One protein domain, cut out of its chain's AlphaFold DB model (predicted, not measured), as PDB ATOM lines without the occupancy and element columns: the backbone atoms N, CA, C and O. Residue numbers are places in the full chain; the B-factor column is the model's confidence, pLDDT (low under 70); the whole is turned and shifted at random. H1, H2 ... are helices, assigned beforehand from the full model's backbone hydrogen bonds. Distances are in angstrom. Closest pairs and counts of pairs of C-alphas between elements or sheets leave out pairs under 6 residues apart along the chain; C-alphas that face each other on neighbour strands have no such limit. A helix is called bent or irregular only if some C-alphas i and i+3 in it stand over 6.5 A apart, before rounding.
ATOM      1  N   ASN A  66      25.817  10.067 186.083       94.50
ATOM      2  CA  ASN A  66      27.249   9.788 185.954       94.50
ATOM      3  C   ASN A  66      28.084  11.068 186.095       94.50
ATOM      4  O   ASN A  66      29.048  11.085 186.858       94.50
ATOM      5  N   VAL A  67      27.672  12.158 185.438       96.06
ATOM      6  CA  VAL A  67      28.346  13.463 185.550       96.06
ATOM      7  C   VAL A  67      28.345  13.973 186.997       96.06
ATOM      8  O   VAL A  67      29.364  14.479 187.477       96.06
ATOM      9  N   ASP A  68      27.239  13.809 187.723       95.69
ATOM     10  CA  ASP A  68      27.151  14.205 189.133       95.69
ATOM     11  C   ASP A  68      28.051  13.355 190.044       95.69
ATOM     12  O   ASP A  68      28.700  13.888 190.955       95.69
ATOM     13  N   LEU A  69      28.139  12.047 189.790       95.19
ATOM     14  CA  LEU A  69      29.032  11.146 190.525       95.19
ATOM     15  C   LEU A  69      30.510  11.473 190.269       95.19
ATOM     16  O   LEU A  69      31.293  11.519 191.224       95.19
ATOM     17  N   ASP A  70      30.883  11.791 189.030       96.94
ATOM     18  CA  ASP A  70      32.239  12.227 188.677       96.94
ATOM     19  C   ASP A  70      32.594  13.567 189.335       96.94
ATOM     20  O   ASP A  70      33.710  13.769 189.836       96.94
ATOM     21  N   ARG A  71      31.624  14.487 189.412       97.50
ATOM     22  CA  ARG A  71      31.789  15.764 190.115       97.50
ATOM     23  C   ARG A  71      31.973  15.561 191.617       97.50
ATOM     24  O   ARG A  71      32.825  16.224 192.222       97.50
ATOM     25  N   LEU A  72      31.212  14.652 192.228       96.00
ATOM     26  CA  LEU A  72      31.377  14.285 193.635       96.00
ATOM     27  C   LEU A  72      32.762  13.670 193.877       96.00
ATOM     28  O   LEU A  72      33.459  14.101 194.797       96.00
ATOM     29  N   ALA A  73      33.191  12.732 193.030       96.50
ATOM     30  CA  ALA A  73      34.505  12.099 193.119       96.50
ATOM     31  C   ALA A  73      35.640  13.130 193.021       96.50
ATOM     32  O   ALA A  73      36.515  13.169 193.889       96.50
ATOM     33  N   SER A  74      35.570  14.033 192.040       97.81
ATOM     34  CA  SER A  74      36.534  15.128 191.861       97.81
ATOM     35  C   SER A  74      36.568  16.064 193.076       97.81
ATOM     36  O   SER A  74      37.637  16.461 193.549       97.81
ATOM     37  N   THR A  75      35.397  16.378 193.639       96.50
ATOM     38  CA  THR A  75      35.278  17.214 194.845       96.50
ATOM     39  C   THR A  75      35.940  16.542 196.045       96.50
ATOM     40  O   THR A  75      36.741  17.178 196.732       96.50
ATOM     41  N   VAL A  76      35.663  15.256 196.277       95.25
ATOM     42  CA  VAL A  76      36.279  14.474 197.359       95.25
ATOM     43  C   VAL A  76      37.795  14.413 197.166       95.25
ATOM     44  O   VAL A  76      38.535  14.746 198.090       95.25
ATOM     45  N   GLN A  77      38.267  14.091 195.959       97.19
ATOM     46  CA  GLN A  77      39.691  13.984 195.640       97.19
ATOM     47  C   GLN A  77      40.449  15.294 195.884       97.19
ATOM     48  O   GLN A  77      41.532  15.273 196.466       97.19
ATOM     49  N   SER A  78      39.862  16.438 195.518       97.38
ATOM     50  CA  SER A  78      40.466  17.758 195.764       97.38
ATOM     51  C   SER A  78      40.584  18.115 197.253       97.38
ATOM     52  O   SER A  78      41.427  18.929 197.637       97.38
ATOM     53  N   ARG A  79      39.750  17.504 198.108       95.50
ATOM     54  CA  ARG A  79      39.716  17.751 199.555       95.50
ATOM     55  C   ARG A  79      40.596  16.792 200.349       95.50
ATOM     56  O   ARG A  79      41.082  17.204 201.401       95.50
ATOM     57  N   LEU A  80      40.846  15.575 199.855       96.94
ATOM     58  CA  LEU A  80      41.643  14.556 200.556       96.94
ATOM     59  C   LEU A  80      42.984  15.079 201.115       96.94
ATOM     60  O   LEU A  80      43.251  14.808 202.281       96.94
ATOM     61  N   PRO A  81      43.803  15.865 200.379       97.38
ATOM     62  CA  PRO A  81      45.100  16.318 200.893       97.38
ATOM     63  C   PRO A  81      45.009  17.343 202.030       97.38
ATOM     64  O   PRO A  81      46.010  17.611 202.685       97.38
ATOM     65  N   ARG A  82      43.838  17.963 202.228       96.31
ATOM     66  CA  ARG A  82      43.638  19.073 203.176       96.31
ATOM     67  C   ARG A  82      43.077  18.632 204.530       96.31
ATOM     68  O   ARG A  82      42.880  19.488 205.382       96.31
ATOM     69  N   HIS A  83      42.763  17.350 204.700       96.38
ATOM     70  CA  HIS A  83      42.041  16.848 205.868       96.38
ATOM     71  C   HIS A  83      42.906  15.882 206.677       96.38
ATOM     72  O   HIS A  83      43.666  15.085 206.125       96.38
ATOM     73  N   GLU A  84      42.761  15.939 207.998       97.44
ATOM     74  CA  GLU A  84      43.412  15.000 208.911       97.44
ATOM     75  C   GLU A  84      42.804  13.594 208.805       97.44
ATOM     76  O   GLU A  84      41.663  13.416 208.376       97.44
ATOM     77  N   ILE A  85      43.539  12.572 209.256       94.62
ATOM     78  CA  ILE A  85      43.102  11.163 209.206       94.62
ATOM     79  C   ILE A  85      41.714  10.952 209.834       94.62
ATOM     80  O   ILE A  85      40.904  10.207 209.285       94.62
ATOM     81  N   THR A  86      41.423  11.601 210.961       91.19
ATOM     82  CA  THR A  86      40.118  11.531 211.642       91.19
ATOM     83  C   THR A  86      38.988  12.045 210.750       91.19
ATOM     84  O   THR A  86      38.000  11.342 210.540       91.19
ATOM     85  N   GLN A  87      39.176  13.206 210.126       94.19
ATOM     86  CA  GLN A  87      38.222  13.798 209.184       94.19
ATOM     87  C   GLN A  87      38.042  12.937 207.923       94.19
ATOM     88  O   GLN A  87      36.942  12.843 207.379       94.19
ATOM     89  N   LEU A  88      39.100  12.257 207.463       93.00
ATOM     90  CA  LEU A  88      39.004  11.309 206.349       93.00
ATOM     91  C   LEU A  88      38.114  10.102 206.693       93.00
ATOM     92  O   LEU A  88      37.354   9.643 205.836       93.00
ATOM     93  N   TYR A  89      38.169   9.599 207.932       89.31
ATOM     94  CA  TYR A  89      37.259   8.546 208.396       89.31
ATOM     95  C   TYR A  89      35.805   9.025 208.434       89.31
ATOM     96  O   TYR A  89      34.936   8.322 207.917       89.31
ATOM     97  N   GLU A  90      35.551  10.224 208.961       90.38
ATOM     98  CA  GLU A  90      34.209  10.820 208.985       90.38
ATOM     99  C   GLU A  90      33.648  11.021 207.571       90.38
ATOM    100  O   GLU A  90      32.511  10.637 207.288       90.38
ATOM    101  N   MET A  91      34.461  11.544 206.647       93.44
ATOM    102  CA  MET A  91      34.060  11.743 205.252       93.44
ATOM    103  C   MET A  91      33.741  10.407 204.563       93.44
ATOM    104  O   MET A  91      32.752  10.303 203.834       93.44
ATOM    105  N   LYS A  92      34.532   9.360 204.827       93.56
ATOM    106  CA  LYS A  92      34.276   8.004 204.323       93.56
ATOM    107  C   LYS A  92      32.950   7.444 204.848       93.56
ATOM    108  O   LYS A  92      32.189   6.858 204.075       93.56
ATOM    109  N   ASP A  93      32.673   7.603 206.139       84.12
ATOM    110  CA  ASP A  93      31.449   7.081 206.747       84.12
ATOM    111  C   ASP A  93      30.210   7.848 206.255       84.12
ATOM    112  O   ASP A  93      29.207   7.221 205.902       84.12
ATOM    113  N   LEU A  94      30.306   9.173 206.098       92.38
ATOM    114  CA  LEU A  94      29.248   9.998 205.507       92.38
ATOM    115  C   LEU A  94      28.928   9.582 204.064       92.38
ATOM    116  O   LEU A  94      27.754   9.408 203.717       92.38
ATOM    117  N   LEU A  95      29.954   9.385 203.229       93.69
ATOM    118  CA  LEU A  95      29.776   8.906 201.856       93.69
ATOM    119  C   LEU A  95      29.083   7.541 201.851       93.69
ATOM    120  O   LEU A  95      28.088   7.363 201.150       93.69
ATOM    121  N   ARG A  96      29.537   6.596 202.682       89.62
ATOM    122  CA  ARG A  96      28.938   5.256 202.780       89.62
ATOM    123  C   ARG A  96      27.453   5.304 203.144       89.62
ATOM    124  O   ARG A  96      26.650   4.619 202.506       89.62
ATOM    125  N   VAL A  97      27.086   6.093 204.154       82.31
ATOM    126  CA  VAL A  97      25.685   6.251 204.583       82.31
ATOM    127  C   VAL A  97      24.843   6.860 203.461       82.31
ATOM    128  O   VAL A  97      23.746   6.375 203.178       82.31
ATOM    129  N   THR A  98      25.374   7.876 202.778       90.88
ATOM    130  CA  THR A  98      24.678   8.569 201.685       90.88
ATOM    131  C   THR A  98      24.457   7.649 200.484       90.88
ATOM    132  O   THR A  98      23.329   7.545 200.002       90.88
ATOM    133  N   PHE A  99      25.480   6.909 200.052       92.88
ATOM    134  CA  PHE A  99      25.359   5.941 198.958       92.88
ATOM    135  C   PHE A  99      24.362   4.830 199.279       92.88
ATOM    136  O   PHE A  99      23.498   4.536 198.458       92.88
ATOM    137  N   SER A 100      24.401   4.284 200.498       80.19
ATOM    138  CA  SER A 100      23.446   3.252 200.925       80.19
ATOM    139  C   SER A 100      21.998   3.765 200.902       80.19
ATOM    140  O   SER A 100      21.066   3.028 200.576       80.19
ATOM    141  N   ARG A 101      21.785   5.044 201.243       84.88
ATOM    142  CA  ARG A 101      20.469   5.692 201.164       84.88
ATOM    143  C   ARG A 101      20.009   5.859 199.714       84.88
ATOM    144  O   ARG A 101      18.854   5.549 199.428       84.88
ATOM    145  N   LEU A 102      20.887   6.327 198.823       90.31
ATOM    146  CA  LEU A 102      20.587   6.481 197.394       90.31
ATOM    147  C   LEU A 102      20.267   5.135 196.737       90.31
ATOM    148  O   LEU A 102      19.256   5.020 196.048       90.31
ATOM    149  N   GLU A 103      21.055   4.097 197.024       86.50
ATOM    150  CA  GLU A 103      20.806   2.728 196.561       86.50
ATOM    151  C   GLU A 103      19.425   2.231 197.016       86.50
ATOM    152  O   GLU A 103      18.642   1.732 196.209       86.50
ATOM    153  N   GLY A 104      19.072   2.452 198.287       78.56
ATOM    154  CA  GLY A 104      17.747   2.113 198.808       78.56
ATOM    155  C   GLY A 104      16.601   2.854 198.106       78.56
ATOM    156  O   GLY A 104      15.543   2.264 197.882       78.56
ATOM    157  N   MET A 105      16.798   4.122 197.730       88.31
ATOM    158  CA  MET A 105      15.806   4.897 196.971       88.31
ATOM    159  C   MET A 105      15.638   4.368 195.543       88.31
ATOM    160  O   MET A 105      14.504   4.221 195.086       88.31
ATOM    161  N   ILE A 106      16.741   4.046 194.862       88.81
ATOM    162  CA  ILE A 106      16.718   3.459 193.516       88.81
ATOM    163  C   ILE A 106      16.018   2.098 193.554       88.81
ATOM    164  O   ILE A 106      15.092   1.868 192.779       88.81
ATOM    165  N   GLN A 107      16.383   1.228 194.500       83.81
ATOM    166  CA  GLN A 107      15.752  -0.083 194.647       83.81
ATOM    167  C   GLN A 107      14.253   0.033 194.941       83.81
ATOM    168  O   GLN A 107      13.462  -0.700 194.363       83.81
ATOM    169  N   HIS A 108      13.838   0.982 195.786       80.00
ATOM    170  CA  HIS A 108      12.419   1.230 196.038       80.00
ATOM    171  C   HIS A 108      11.668   1.642 194.762       80.00
ATOM    172  O   HIS A 108      10.537   1.205 194.548       80.00
ATOM    173  N   GLN A 109      12.270   2.480 193.911       87.31
ATOM    174  CA  GLN A 109      11.671   2.861 192.628       87.31
ATOM    175  C   GLN A 109      11.576   1.669 191.673       87.31
ATOM    176  O   GLN A 109      10.521   1.472 191.075       87.31
ATOM    177  N   ILE A 110      12.620   0.837 191.591       82.94
ATOM    178  CA  ILE A 110      12.595  -0.416 190.823       82.94
ATOM    179  C   ILE A 110      11.467  -1.314 191.328       82.94
ATOM    180  O   ILE A 110      10.616  -1.714 190.544       82.94
ATOM    181  N   ASP A 111      11.393  -1.554 192.636       74.94
ATOM    182  CA  ASP A 111      10.355  -2.389 193.240       74.94
ATOM    183  C   ASP A 111       8.951  -1.822 192.971       74.94
ATOM    184  O   ASP A 111       8.013  -2.581 192.747       74.94
ATOM    185  N   THR A 112       8.794  -0.495 192.953       76.31
ATOM    186  CA  THR A 112       7.516   0.170 192.652       76.31
ATOM    187  C   THR A 112       7.139   0.037 191.174       76.31
ATOM    188  O   THR A 112       5.973  -0.206 190.864       76.31
TER     189      THR A 112
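Overview. This is residues 66 to 112 of the 650 residues of an uncharacterized protein of Aspergillus heteromorphus CBS 117.55 (UniProt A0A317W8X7). Two helices, H1 and the longer H2, fold back on each other across a tight link as a narrow, open V, coming close near the link and leaving their other ends free. H2 makes the longest axis, and residues 96 to 112 of it stick out. The printed part has 47 residues with two named helices, H1 then H2, and no named strand; the class is all helix. The whole is loose, with a radius of gyration of the C-alphas of 13.4 A, and flat, spanning 42 by 23 by 5 A.

Arrangement. H1, residues 66 to 82, is followed by H2, residues 85 to 112. The two are close but not clearly touching, with 1 pair of C-alphas within 8 A. Their closest C-alphas, those of Leu 80 and Leu 88, are 7.1 A apart. They run opposite ways at a shallow tilt of 13 degrees, and their centres are 15.2 A apart. Residues 66 to 71 of H1 and residues 96 to 112 of H2 stand free. Each O i to N i+4 pair in H2 is within hydrogen-bond range, against 11 of 13 in H1.

Along the chain. H1 begins at C-alpha 66, at (27.249, 9.788, 185.954), and measures 25.5 A from first to last C-alpha. It is irregular: C-alphas 78 and 81 are 7.1 A apart. H2 begins at C-alpha 85, at (43.102, 11.163, 209.206), and ends 40.8 A away at C-alpha 112, at (7.516, 0.170, 192.652).

Size, cuts and confidence. The two C-alphas farthest apart, those of Arg 82 and Thr 112, are 42.1 A apart. The C-alphas of Asn 66 and Thr 112, the first and last printed residues, are 23.0 A apart. The printed part has no cut, and the link from H1 to H2, with 2 residues between them, is tight. The mean pLDDT of the printed part is 91.1, and no printed residue is under 70.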